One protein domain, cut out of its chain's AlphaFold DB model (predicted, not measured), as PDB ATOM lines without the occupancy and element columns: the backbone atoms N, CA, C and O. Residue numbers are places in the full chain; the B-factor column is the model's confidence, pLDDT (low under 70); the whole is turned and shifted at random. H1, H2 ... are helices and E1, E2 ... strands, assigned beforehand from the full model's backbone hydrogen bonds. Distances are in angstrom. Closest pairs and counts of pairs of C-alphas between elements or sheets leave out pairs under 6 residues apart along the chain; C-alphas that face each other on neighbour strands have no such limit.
ATOM      1  N   ASP A 139      45.441  -5.239  30.110       93.31
ATOM      2  CA  ASP A 139      44.101  -5.830  30.045       93.31
ATOM      3  C   ASP A 139      43.077  -4.712  30.305       93.31
ATOM      4  O   ASP A 139      42.743  -4.425  31.463       93.31
ATOM      5  N   PRO A 140      42.733  -3.931  29.267       91.81
ATOM      6  CA  PRO A 140      41.978  -2.700  29.430       91.81
ATOM      7  C   PRO A 140      40.490  -2.972  29.682       91.81
ATOM      8  O   PRO A 140      39.897  -3.893  29.129       91.81
ATOM      9  N   MET A 141      39.885  -2.120  30.512       94.88
ATOM     10  CA  MET A 141      38.437  -2.067  30.742       94.88
ATOM     11  C   MET A 141      37.967  -0.607  30.716       94.88
ATOM     12  O   MET A 141      37.515  -0.059  31.722       94.88
ATOM     13  N   ILE A 142      38.184   0.066  29.589       95.31
ATOM     14  CA  ILE A 142      37.869   1.488  29.406       95.31
ATOM     15  C   ILE A 142      36.357   1.617  29.235       95.31
ATOM     16  O   ILE A 142      35.821   1.204  28.210       95.31
ATOM     17  N   ASP A 143      35.660   2.135  30.248       95.44
ATOM     18  CA  ASP A 143      34.193   2.282  30.322       95.44
ATOM     19  C   ASP A 143      33.359   1.009  30.050       95.44
ATOM     20  O   ASP A 143      32.133   1.057  30.041       95.44
ATOM     21  N   SER A 144      33.993  -0.138  29.800       93.88
ATOM     22  CA  SER A 144      33.409  -1.474  29.665       93.88
ATOM     23  C   SER A 144      34.528  -2.494  29.411       93.88
ATOM     24  O   SER A 144      35.689  -2.126  29.254       93.88
ATOM     25  N   ILE A 145      34.170  -3.775  29.299       95.31
ATOM     26  CA  ILE A 145      35.075  -4.848  28.851       95.31
ATOM     27  C   ILE A 145      35.254  -4.911  27.322       95.31
ATOM     28  O   ILE A 145      36.092  -5.658  26.831       95.31
ATOM     29  N   LYS A 146      34.439  -4.182  26.547       94.75
ATOM     30  CA  LYS A 146      34.467  -4.210  25.079       94.75
ATOM     31  C   LYS A 146      35.323  -3.053  24.579       94.75
ATOM     32  O   LYS A 146      34.828  -1.947  24.355       94.75
ATOM     33  N   ASN A 147      36.621  -3.293  24.450       94.69
ATOM     34  CA  ASN A 147      37.572  -2.304  23.952       94.69
ATOM     35  C   ASN A 147      38.142  -2.711  22.588       94.69
ATOM     36  O   ASN A 147      38.199  -3.891  22.255       94.69
ATOM     37  N   THR A 148      38.565  -1.722  21.804       94.31
ATOM     38  CA  THR A 148      39.179  -1.896  20.481       94.31
ATOM     39  C   THR A 148      40.507  -1.158  20.433       94.31
ATOM     40  O   THR A 148      40.601  -0.031  20.928       94.31
ATOM     41  N   VAL A 149      41.520  -1.770  19.819       95.06
ATOM     42  CA  VAL A 149      42.829  -1.150  19.589       95.06
ATOM     43  C   VAL A 149      42.891  -0.585  18.171       95.06
ATOM     44  O   VAL A 149      42.420  -1.200  17.215       95.06
ATOM     45  N   SER A 150      43.471   0.601  18.030       94.94
ATOM     46  CA  SER A 150      43.782   1.197  16.736       94.94
ATOM     47  C   SER A 150      45.150   1.862  16.770       94.94
ATOM     48  O   SER A 150      45.463   2.591  17.714       94.94
ATOM     49  N   GLN A 151      45.941   1.674  15.726       95.44
ATOM     50  CA  GLN A 151      47.146   2.454  15.493       95.44
ATOM     51  C   GLN A 151      46.759   3.828  14.938       95.44
ATOM     52  O   GLN A 151      45.858   3.935  14.104       95.44
ATOM     53  N   VAL A 152      47.425   4.883  15.405       94.31
ATOM     54  CA  VAL A 152      47.232   6.249  14.909       94.31
ATOM     55  C   VAL A 152      48.583   6.829  14.519       94.31
ATOM     56  O   VAL A 152      49.499   6.874  15.339       94.31
ATOM     57  N   ASP A 153      48.680   7.272  13.273       93.81
ATOM     58  CA  ASP A 153      49.829   7.956  12.687       93.81
ATOM     59  C   ASP A 153      49.436   9.396  12.341       93.81
ATOM     60  O   ASP A 153      48.294   9.648  11.969       93.81
ATOM     61  N   VAL A 154      50.361  10.346  12.440       91.56
ATOM     62  CA  VAL A 154      50.179  11.694  11.891       91.56
ATOM     63  C   VAL A 154      50.748  11.702  10.478       91.56
ATOM     64  O   VAL A 154      51.916  11.369  10.279       91.56
ATOM     65  N   VAL A 155      49.914  12.055   9.501       89.69
ATOM     66  CA  VAL A 155      50.300  12.133   8.088       89.69
ATOM     67  C   VAL A 155      50.143  13.564   7.581       89.69
ATOM     68  O   VAL A 155      49.143  14.207   7.914       89.69
ATOM     69  N   PRO A 156      51.113  14.082   6.808       84.88
ATOM     70  CA  PRO A 156      50.986  15.402   6.209       84.88
ATOM     71  C   PRO A 156      49.794  15.429   5.254       84.88
ATOM     72  O   PRO A 156      49.490  14.432   4.596       84.88
ATOM     73  N   LEU A 157      49.119  16.572   5.193       81.94
ATOM     74  CA  LEU A 157      48.093  16.795   4.186       81.94
ATOM     75  C   LEU A 157      48.737  17.052   2.820       81.94
ATOM     76  O   LEU A 157      49.795  17.672   2.723       81.94
ATOM     77  N   GLU A 158      48.097  16.567   1.760       78.88
ATOM     78  CA  GLU A 158      48.557  16.802   0.393       78.88
ATOM     79  C   GLU A 158      48.163  18.212  -0.077       78.88
ATOM     80  O   GLU A 158      47.003  18.616   0.035       78.88
ATOM     81  N   GLY A 159      49.126  18.957  -0.626       74.50
ATOM     82  CA  GLY A 159      48.914  20.240  -1.303       74.50
ATOM     83  C   GLY A 159      50.080  21.220  -1.129       74.50
ATOM     84  O   GLY A 159      51.028  20.962  -0.388       74.50
ATOM     85  N   ASP A 160      50.010  22.345  -1.840       76.62
ATOM     86  CA  ASP A 160      51.070  23.356  -1.847       76.62
ATOM     87  C   ASP A 160      51.024  24.268  -0.612       76.62
ATOM     88  O   ASP A 160      49.955  24.624  -0.101       76.62
ATOM     89  N   VAL A 161      52.205  24.713  -0.170       69.62
ATOM     90  CA  VAL A 161      52.358  25.692   0.916       69.62
ATOM     91  C   VAL A 161      51.586  26.970   0.568       69.62
ATOM     92  O   VAL A 161      51.867  27.621  -0.437       69.62
ATOM     93  N   GLY A 162      50.627  27.348   1.417       68.00
ATOM     94  CA  GLY A 162      49.797  28.542   1.224       68.00
ATOM     95  C   GLY A 162      48.512  28.319   0.420       68.00
ATOM     96  O   GLY A 162      47.835  29.296   0.098       68.00
ATOM     97  N   SER A 163      48.145  27.068   0.111       70.81
ATOM     98  CA  SER A 163      46.826  26.769  -0.455       70.81
ATOM     99  C   SER A 163      45.702  27.289   0.462       70.81
ATOM    100  O   SER A 163      45.729  27.011   1.664       70.81
ATOM    101  N   PRO A 164      44.656  27.954  -0.073       66.75
ATOM    102  CA  PRO A 164      43.498  28.404   0.709       66.75
ATOM    103  C   PRO A 164      42.744  27.271   1.422       66.75
ATOM    104  O   PRO A 164      41.942  27.532   2.317       66.75
ATOM    105  N   THR A 165      42.961  26.020   0.999       63.56
ATOM    106  CA  THR A 165      42.312  24.817   1.538       63.56
ATOM    107  C   THR A 165      43.145  24.085   2.591       63.56
ATOM    108  O   THR A 165      42.608  23.219   3.278       63.56
ATOM    109  N   LEU A 166      44.427  24.433   2.757       62.50
ATOM    110  CA  LEU A 166      45.316  23.863   3.772       62.50
ATOM    111  C   LEU A 166      45.368  24.790   4.992       62.50
ATOM    112  O   LEU A 166      46.286  25.590   5.147       62.50
ATOM    113  N   MET A 167      44.353  24.698   5.857       62.44
ATOM    114  CA  MET A 167      44.383  25.356   7.175       62.44
ATOM    115  C   MET A 167      45.141  24.542   8.234       62.44
ATOM    116  O   MET A 167      45.488  25.075   9.285       62.44
ATOM    117  N   GLU A 168      45.400  23.262   7.960       62.00
ATOM    118  CA  GLU A 168      46.149  22.343   8.817       62.00
ATOM    119  C   GLU A 168      47.295  21.715   8.013       62.00
ATOM    120  O   GLU A 168      47.204  21.574   6.796       62.00
ATOM    121  N   GLU A 169      48.384  21.341   8.687       65.06
ATOM    122  CA  GLU A 169      49.574  20.765   8.039       65.06
ATOM    123  C   GLU A 169      49.543  19.226   8.011       65.06
ATOM    124  O   GLU A 169      50.185  18.599   7.167       65.06
ATOM    125  N   ALA A 170      48.796  18.593   8.924       73.12
ATOM    126  CA  ALA A 170      48.744  17.140   9.068       73.12
ATOM    127  C   ALA A 170      47.481  16.662   9.797       73.12
ATOM    128  O   ALA A 170      46.959  17.358  10.667       73.12
ATOM    129  N   LEU A 171      47.044  15.432   9.502       81.19
ATOM    130  CA  LEU A 171      45.891  14.786  10.135       81.19
ATOM    131  C   LEU A 171      46.237  13.422  10.752       81.19
ATOM    132  O   LEU A 171      47.142  12.729  10.282       81.19
ATOM    133  N   PRO A 172      45.496  12.993  11.792       82.38
ATOM    134  CA  PRO A 172      45.610  11.645  12.326       82.38
ATOM    135  C   PRO A 172      44.976  10.616  11.375       82.38
ATOM    136  O   PRO A 172      43.762  10.598  11.172       82.38
ATOM    137  N   LEU A 173      45.784   9.694  10.860       86.19
ATOM    138  CA  LEU A 173      45.348   8.496  10.153       86.19
ATOM    139  C   LEU A 173      45.195   7.344  11.150       86.19
ATOM    140  O   LEU A 173      46.158   6.940  11.801       86.19
ATOM    141  N   THR A 174      43.984   6.799  11.263       86.75
ATOM    142  CA  THR A 174      43.689   5.668  12.154       86.75
ATOM    143  C   THR A 174      43.589   4.372  11.357       86.75
ATOM    144  O   THR A 174      42.830   4.296  10.395       86.75
ATOM    145  N   THR A 175      44.311   3.336  11.781       85.44
ATOM    146  CA  THR A 175      44.215   1.981  11.225       85.44
ATOM    147  C   THR A 175      43.882   0.975  12.328       85.44
ATOM    148  O   THR A 175      44.396   1.043  13.444       85.44
ATOM    149  N   HIS A 176      43.002   0.016  12.036       80.94
ATOM    150  CA  HIS A 176      42.580  -1.016  12.990       80.94
ATOM    151  C   HIS A 176      43.540  -2.215  12.988       80.94
ATOM    152  O   HIS A 176      43.128  -3.354  12.796       80.94
ATOM    153  N   THR A 177      44.835  -1.940  13.161       81.69
ATOM    154  CA  THR A 177      45.851  -2.965  13.421       81.69
ATOM    155  C   THR A 177      46.236  -2.959  14.895       81.69
ATOM    156  O   THR A 177      46.433  -1.903  15.505       81.69
ATOM    157  N   GLU A 178      46.351  -4.153  15.466       77.69
ATOM    158  CA  GLU A 178      46.794  -4.362  16.845       77.69
ATOM    159  C   GLU A 178      48.319  -4.526  16.940       77.69
ATOM    160  O   GLU A 178      48.889  -4.404  18.021       77.69
ATOM    161  N   GLN A 179      48.988  -4.778  15.809       84.12
ATOM    162  CA  GLN A 179      50.424  -5.034  15.729       84.12
ATOM    163  C   GLN A 179      51.136  -3.924  14.960       84.12
ATOM    164  O   GLN A 179      50.657  -3.462  13.922       84.12
ATOM    165  N   GLY A 180      52.308  -3.529  15.453       85.88
ATOM    166  CA  GLY A 180      53.189  -2.597  14.765       85.88
ATOM    167  C   GLY A 180      54.386  -2.184  15.615       85.88
ATOM    168  O   GLY A 180      54.363  -2.280  16.840       85.88
ATOM    169  N   GLN A 181      55.424  -1.692  14.945       88.75
ATOM    170  CA  GLN A 181      56.577  -1.063  15.586       88.75
ATOM    171  C   GLN A 181      56.301   0.422  15.838       88.75
ATOM    172  O   GLN A 181      55.526   1.055  15.106       88.75
ATOM    173  N   ALA A 182      56.947   0.980  16.865       90.94
ATOM    174  CA  ALA A 182      56.941   2.419  17.095       90.94
ATOM    175  C   ALA A 182      57.514   3.145  15.866       90.94
ATOM    176  O   ALA A 182      58.434   2.656  15.214       90.94
ATOM    177  N   ASN A 183      56.964   4.314  15.543       91.75
ATOM    178  CA  ASN A 183      57.455   5.138  14.447       91.75
ATOM    179  C   ASN A 183      57.509   6.597  14.894       91.75
ATOM    180  O   ASN A 183      56.484   7.271  14.993       91.75
ATOM    181  N   SER A 184      58.717   7.086  15.169       90.56
ATOM    182  CA  SER A 184      58.926   8.475  15.581       90.56
ATOM    183  C   SER A 184      58.673   9.479  14.459       90.56
ATOM    184  O   SER A 184      58.366  10.625  14.761       90.56
ATOM    185  N   LEU A 185      58.792   9.074  13.188       91.12
ATOM    186  CA  LEU A 185      58.602   9.977  12.046       91.12
ATOM    187  C   LEU A 185      57.132  10.365  11.858       91.12
ATOM    188  O   LEU A 185      56.851  11.493  11.477       91.12
ATOM    189  N   SER A 186      56.203   9.456  12.164       91.50
ATOM    190  CA  SER A 186      54.755   9.710  12.125       91.50
ATOM    191  C   SER A 186      54.153  10.005  13.503       91.50
ATOM    192  O   SER A 186      52.936  10.129  13.628       91.50
ATOM    193  N   GLY A 187      54.971  10.064  14.563       92.00
ATOM    194  CA  GLY A 187      54.486  10.220  15.939       92.00
ATOM    195  C   GLY A 187      53.530   9.104  16.379       92.00
ATOM    196  O   GLY A 187      52.581   9.370  17.115       92.00
ATOM    197  N   ARG A 188      53.748   7.870  15.900       94.00
ATOM    198  CA  ARG A 188      52.813   6.749  16.057       94.00
ATOM    199  C   ARG A 188      52.448   6.471  17.511       94.00
ATOM    200  O   ARG A 188      53.319   6.314  18.368       94.00
ATOM    201  N   ILE A 189      51.151   6.283  17.746       94.94
ATOM    202  CA  ILE A 189      50.584   5.815  19.015       94.94
ATOM    203  C   ILE A 189      49.610   4.654  18.784       94.94
ATOM    204  O   ILE A 189      49.136   4.437  17.669       94.94
ATOM    205  N   TRP A 190      49.221   3.980  19.865       95.12
ATOM    206  CA  TRP A 190      48.053   3.096  19.868       95.12
ATOM    207  C   TRP A 190      46.961   3.677  20.752       95.12
ATOM    208  O   TRP A 190      47.209   4.110  21.874       95.12
ATOM    209  N   LYS A 191      45.729   3.693  20.256       95.19
ATOM    210  CA  LYS A 191      44.544   4.120  20.992       95.19
ATOM    211  C   LYS A 191      43.738   2.880  21.355       95.19
ATOM    212  O   LYS A 191      43.374   2.103  20.480       95.19
ATOM    213  N   ILE A 192      43.448   2.710  22.638       95.56
ATOM    214  CA  ILE A 192      42.523   1.695  23.137       95.56
ATOM    215  C   ILE A 192      41.224   2.430  23.447       95.56
ATOM    216  O   ILE A 192      41.215   3.321  24.297       95.56
ATOM    217  N   SER A 193      40.151   2.126  22.725       96.12
ATOM    218  CA  SER A 193      38.892   2.874  22.803       96.12
ATOM    219  C   SER A 193      37.695   1.986  23.127       96.12
ATOM    220  O   SER A 193      37.743   0.773  22.927       96.12
ATOM    221  N   ASN A 194      36.624   2.597  23.631       97.25
ATOM    222  CA  ASN A 194      35.324   1.955  23.803       97.25
ATOM    223  C   ASN A 194      34.317   2.563  22.817       97.25
ATOM    224  O   ASN A 194      33.790   3.643  23.085       97.25
ATOM    225  N   PRO A 195      34.008   1.879  21.701       94.44
ATOM    226  CA  PRO A 195      33.086   2.394  20.688       94.44
ATOM    227  C   PRO A 195      31.656   2.628  21.189       94.44
ATOM    228  O   PRO A 195      30.913   3.386  20.576       94.44
ATOM    229  N   SER A 196      31.261   1.980  22.292       96.50
ATOM    230  CA  SER A 196      29.917   2.104  22.873       96.50
ATOM    231  C   SER A 196      29.767   3.258  23.871       96.50
ATOM    232  O   SER A 196      28.648   3.543  24.287       96.50
ATOM    233  N   SER A 197      30.863   3.934  24.238       97.50
ATOM    234  CA  SER A 197      30.860   5.106  25.123       97.50
ATOM    235  C   SER A 197      31.471   6.299  24.389       97.50
ATOM    236  O   SER A 197      32.662   6.312  24.069       97.50
ATOM    237  N   LEU A 198      30.643   7.300  24.084       97.12
ATOM    238  CA  LEU A 198      31.059   8.500  23.363       97.12
ATOM    239  C   LEU A 198      31.250   9.663  24.332       97.12
ATOM    240  O   LEU A 198      30.414   9.920  25.198       97.12
ATOM    241  N   HIS A 199      32.339  10.403  24.153       96.44
ATOM    242  CA  HIS A 199      32.572  11.629  24.899       96.44
ATOM    243  C   HIS A 199      31.592  12.720  24.440       96.44
ATOM    244  O   HIS A 199      31.506  13.031  23.250       96.44
ATOM    245  N   SER A 200      30.884  13.332  25.391       96.19
ATOM    246  CA  SER A 200      29.731  14.212  25.141       96.19
ATOM    247  C   SER A 200      30.018  15.421  24.247       96.19
ATOM    248  O   SER A 200      29.130  15.866  23.531       96.19
ATOM    249  N   PHE A 201      31.244  15.948  24.272       95.75
ATOM    250  CA  PHE A 201      31.605  17.147  23.508       95.75
ATOM    251  C   PHE A 201      32.287  16.851  22.175       95.75
ATOM    252  O   PHE A 201      32.144  17.614  21.228       95.75
ATOM    253  N   THR A 202      33.059  15.769  22.096       94.56
ATOM    254  CA  THR A 202      33.836  15.458  20.884       94.56
ATOM    255  C   THR A 202      33.097  14.486  19.973       94.56
ATOM    256  O   THR A 202      33.487  14.326  18.821       94.56
ATOM    257  N   GLY A 203      32.076  13.786  20.489       95.12
ATOM    258  CA  GLY A 203      31.369  12.716  19.781       95.12
ATOM    259  C   GLY A 203      32.235  11.485  19.498       95.12
ATOM    260  O   GLY A 203      31.781  10.550  18.847       95.12
ATOM    261  N   GLN A 204      33.484  11.470  19.973       94.19
ATOM    262  CA  GLN A 204      34.435  10.393  19.726       94.19
ATOM    263  C   GLN A 204      34.368   9.338  20.836       94.19
ATOM    264  O   GLN A 204      34.129   9.697  21.995       94.19
ATOM    265  N   PRO A 205      34.665   8.062  20.528       96.25
ATOM    266  CA  PRO A 205      34.840   7.027  21.539       96.25
ATOM    267  C   PRO A 205      35.840   7.441  22.621       96.25
ATOM    268  O   PRO A 205      36.962   7.875  22.307       96.25
ATOM    269  N   VAL A 206      35.448   7.274  23.887       96.75
ATOM    270  CA  VAL A 206      36.352   7.437  25.036       96.75
ATOM    271  C   VAL A 206      37.523   6.470  24.906       96.75
ATOM    272  O   VAL A 206      37.383   5.360  24.379       96.75
ATOM    273  N   ALA A 207      38.708   6.898  25.336       96.12
ATOM    274  CA  ALA A 207      39.911   6.135  25.066       96.12
ATOM    275  C   ALA A 207      41.091   6.490  25.958       96.12
ATOM    276  O   ALA A 207      41.196   7.592  26.491       96.12
ATOM    277  N   TRP A 208      42.032   5.557  25.981       96.50
ATOM    278  CA  TRP A 208      43.397   5.750  26.428       96.50
ATOM    279  C   TRP A 208      44.360   5.682  25.250       96.50
ATOM    280  O   TRP A 208      44.128   4.954  24.284       96.50
ATOM    281  N   LYS A 209      45.458   6.432  25.337       95.25
ATOM    282  CA  LYS A 209      46.532   6.421  24.342       95.25
ATOM    283  C   LYS A 209      47.778   5.791  24.956       95.25
ATOM    284  O   LYS A 209      48.270   6.265  25.976       95.25
ATOM    285  N   LEU A 210      48.288   4.745  24.320       94.12
ATOM    286  CA  LEU A 210      49.615   4.200  24.555       94.12
ATOM    287  C   LEU A 210      50.610   4.969  23.686       94.12
ATOM    288  O   LEU A 210      50.557   4.900  22.456       94.12
ATOM    289  N   VAL A 211      51.512   5.691  24.342       93.75
ATOM    290  CA  VAL A 211      52.581   6.452  23.691       93.75
ATOM    291  C   VAL A 211      53.888   5.677  23.870       93.75
ATOM    292  O   VAL A 211      54.411   5.637  24.988       93.75
ATOM    293  N   PRO A 212      54.396   5.001  22.826       89.75
ATOM    294  CA  PRO A 212      55.620   4.216  22.926       89.75
ATOM    295  C   PRO A 212      56.853   5.119  23.056       89.75
ATOM    296  O   PRO A 212      56.891   6.235  22.535       89.75
ATOM    297  N   MET A 213      57.906   4.605  23.692       86.38
ATOM    298  CA  MET A 213      59.249   5.145  23.475       86.38
ATOM    299  C   MET A 213      59.789   4.627  22.144       86.38
ATOM    300  O   MET A 213      59.527   3.487  21.764       86.38
ATOM    301  N   ASN A 214      60.572   5.450  21.454       83.81
ATOM    302  CA  ASN A 214      61.260   5.020  20.247       83.81
ATOM    303  C   ASN A 214      62.538   4.264  20.633       83.81
ATOM    304  O   ASN A 214      63.535   4.882  21.008       83.81
ATOM    305  N   THR A 215      62.495   2.935  20.587       86.44
ATOM    306  CA  THR A 215      63.629   2.057  20.905       86.44
ATOM    307  C   THR A 215      63.975   1.176  19.708       86.44
ATOM    308  O   THR A 215      63.067   0.816  18.958       86.44
ATOM    309  N   PRO A 216      65.252   0.789  19.524       87.56
ATOM    310  CA  PRO A 216      65.625  -0.154  18.476       87.56
ATOM    311  C   PRO A 216      64.824  -1.462  18.578       87.56
ATOM    312  O   PRO A 216      64.558  -1.912  19.699       87.56
ATOM    313  N   PRO A 217      64.476  -2.094  17.445       88.75
ATOM    314  CA  PRO A 217      63.853  -3.412  17.452       88.75
ATOM    315  C   PRO A 217      64.847  -4.479  17.932       88.75
ATOM    316  O   PRO A 217      66.027  -4.206  18.177       88.75
ATOM    317  N   LEU A 218      64.386  -5.725  18.048       89.19
ATOM    318  CA  LEU A 218      65.275  -6.862  18.267       89.19
ATOM    319  C   LEU A 218      66.329  -6.944  17.145       89.19
ATOM    320  O   LEU A 218      65.997  -7.100  15.974       89.19
ATOM    321  N   MET A 219      67.610  -6.870  17.515       89.50
ATOM    322  CA  MET A 219      68.737  -6.868  16.571       89.50
ATOM    323  C   MET A 219      69.153  -8.279  16.135       89.50
ATOM    324  O   MET A 219      69.925  -8.442  15.189       89.50
ATOM    325  N   ALA A 220      68.669  -9.313  16.827       86.50
ATOM    326  CA  ALA A 220      68.895 -10.695  16.430       86.50
ATOM    327  C   ALA A 220      68.164 -10.998  15.116       86.50
ATOM    328  O   ALA A 220      66.998 -10.648  14.941       86.50
ATOM    329  N   LYS A 221      68.842 -11.692  14.197       83.44
ATOM    330  CA  LYS A 221      68.233 -12.097  12.927       83.44
ATOM    331  C   LYS A 221      67.046 -13.042  13.177       83.44
ATOM    332  O   LYS A 221      67.186 -13.977  13.974       83.44
ATOM    333  N   PRO A 222      65.918 -12.870  12.464       78.38
ATOM    334  CA  PRO A 222      64.808 -13.815  12.522       78.38
ATOM    335  C   PRO A 222      65.275 -15.247  12.225       78.38
ATOM    336  O   PRO A 222      66.075 -15.471  11.317       78.38
ATOM    337  N   GLY A 223      64.797 -16.219  13.007       69.62
ATOM    338  CA  GLY A 223      65.098 -17.643  12.814       69.62
ATOM    339  C   GLY A 223      66.517 -18.100  13.188       69.62
ATOM    340  O   GLY A 223      66.785 -19.297  13.124       69.62
ATOM    341  N   ILE A 224      67.420 -17.202  13.608       59.38
ATOM    342  CA  ILE A 224      68.781 -17.568  14.027       59.38
ATOM    343  C   ILE A 224      68.888 -17.604  15.554       59.38
ATOM    344  O   ILE A 224      68.632 -16.619  16.249       59.38
ATOM    345  N   GLY A 225      69.336 -18.755  16.062       57.34
ATOM    346  CA  GLY A 225      69.527 -19.007  17.489       57.34
ATOM    347  C   GLY A 225      68.209 -19.188  18.250       57.34
ATOM    348  O   GLY A 225      67.123 -18.863  17.777       57.34
ATOM    349  N   GLY A 226      68.298 -19.707  19.477       62.16
ATOM    350  CA  GLY A 226      67.119 -19.893  20.327       62.16
ATOM    351  C   GLY A 226      66.383 -18.589  20.663       62.16
ATOM    352  O   GLY A 226      65.224 -18.652  21.054       62.16
ATOM    353  N   LEU A 227      67.023 -17.423  20.501       63.94
ATOM    354  CA  LEU A 227      66.466 -16.126  20.879       63.94
ATOM    355  C   LEU A 227      65.304 -15.710  19.967       63.94
ATOM    356  O   LEU A 227      64.195 -15.551  20.460       63.94
ATOM    357  N   GLY A 228      65.508 -15.642  18.645       58.09
ATOM    358  CA  GLY A 228      64.459 -15.215  17.705       58.09
ATOM    359  C   GLY A 228      63.213 -16.111  17.712       58.09
ATOM    360  O   GLY A 228      62.107 -15.630  17.488       58.09
ATOM    361  N   LEU A 229      63.373 -17.399  18.035       59.59
ATOM    362  CA  LEU A 229      62.262 -18.350  18.169       59.59
ATOM    363  C   LEU A 229      61.516 -18.227  19.507       59.59
ATOM    364  O   LEU A 229      60.336 -18.556  19.583       59.59
ATOM    365  N   ARG A 230      62.193 -17.784  20.574       67.62
ATOM    366  CA  ARG A 230      61.627 -17.716  21.933       67.62
ATOM    367  C   ARG A 230      61.110 -16.329  22.308       67.62
ATOM    368  O   ARG A 230      60.384 -16.217  23.290       67.62
ATOM    369  N   SER A 231      61.450 -15.294  21.539       67.56
ATOM    370  CA  SER A 231      61.051 -13.904  21.783       67.56
ATOM    371  C   SER A 231      60.218 -13.317  20.639       67.56
ATOM    372  O   SER A 231      60.423 -12.167  20.258       67.56
ATOM    373  N   GLY A 232      59.283 -14.091  20.076       63.06
ATOM    374  CA  GLY A 232      58.474 -13.668  18.921       63.06
ATOM    375  C   GLY A 232      57.664 -12.381  19.135       63.06
ATOM    376  O   GLY A 232      57.343 -11.701  18.174       63.06
ATOM    377  N   HIS A 233      57.389 -12.003  20.387       67.88
ATOM    378  CA  HIS A 233      56.723 -10.744  20.741       67.88
ATOM    379  C   HIS A 233      57.667  -9.523  20.815       67.88
ATOM    380  O   HIS A 233      57.214  -8.429  21.133       67.88
ATOM    381  N   CYS A 234      58.981  -9.710  20.644       58.28
ATOM    382  CA  CYS A 234      59.990  -8.639  20.651       58.28
ATOM    383  C   CYS A 234      60.391  -8.180  19.237       58.28
ATOM    384  O   CYS A 234      61.192  -7.250  19.120       58.28
ATOM    385  N   GLY A 235      59.921  -8.887  18.204       52.44
ATOM    386  CA  GLY A 235      60.153  -8.583  16.788       52.44
ATOM    387  C   GLY A 235      59.054  -7.726  16.181       52.44
ATOM    388  O   GLY A 235      57.997  -7.570  16.825       52.44
TER     389      GLY A 235
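Overview. This is residues 139 to 235 of the 235 residues of the protein "Amine oxidase" of Jimgerdemannia flammicorona (UniProt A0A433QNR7). With little regular structure, this is one strongly twisted sheet of two hairpins, curled like part of a barrel, from which a long link leads away to a small helix, H1. The 97 printed residues have strands E1 to E4, then H1; the antiparallel sheet runs E2 E1 E3 E4, mostly strand, with 37 residues in named elements. It is loose, radius of gyration of the C-alphas 17.8 A, and flat, spanning 56 by 41 by 18 A.

Arrangement. Look first at inner strands E1, residues 148 to 156, and E3, 189 to 198: N 150 and O 191 are 2.9 A apart. E3 bends by 87 degrees at residue 195. Edge strand E2, 170 to 175, forms a hairpin with E1: N 153 to O 173, 2.9 A. Edge strand E4, 205 to 210, forms one with E3: N 192 to O 208, 2.9 A. H1, 225 to 230, is not on the sheet; 1 of 2 O i to N i+4 pairs is within hydrogen-bond range.

Along the chain. Find C-alpha 148 at (39.179, -1.896, 20.481); E1 runs 25.3 A from there, E3 20.2 A. H1 ends at C-alpha 230, (61.627, -17.716, 21.933).

Size, cuts and confidence. The C-alphas farthest apart, Pro 164 and Gly 226, are 57.2 A apart. The printed part has no cut; links E1 to E2, E2 to E3 and E4 to H1 are long. Confidence is under 70 at residues 161 to 162, 164 to 169 and 223 to 235.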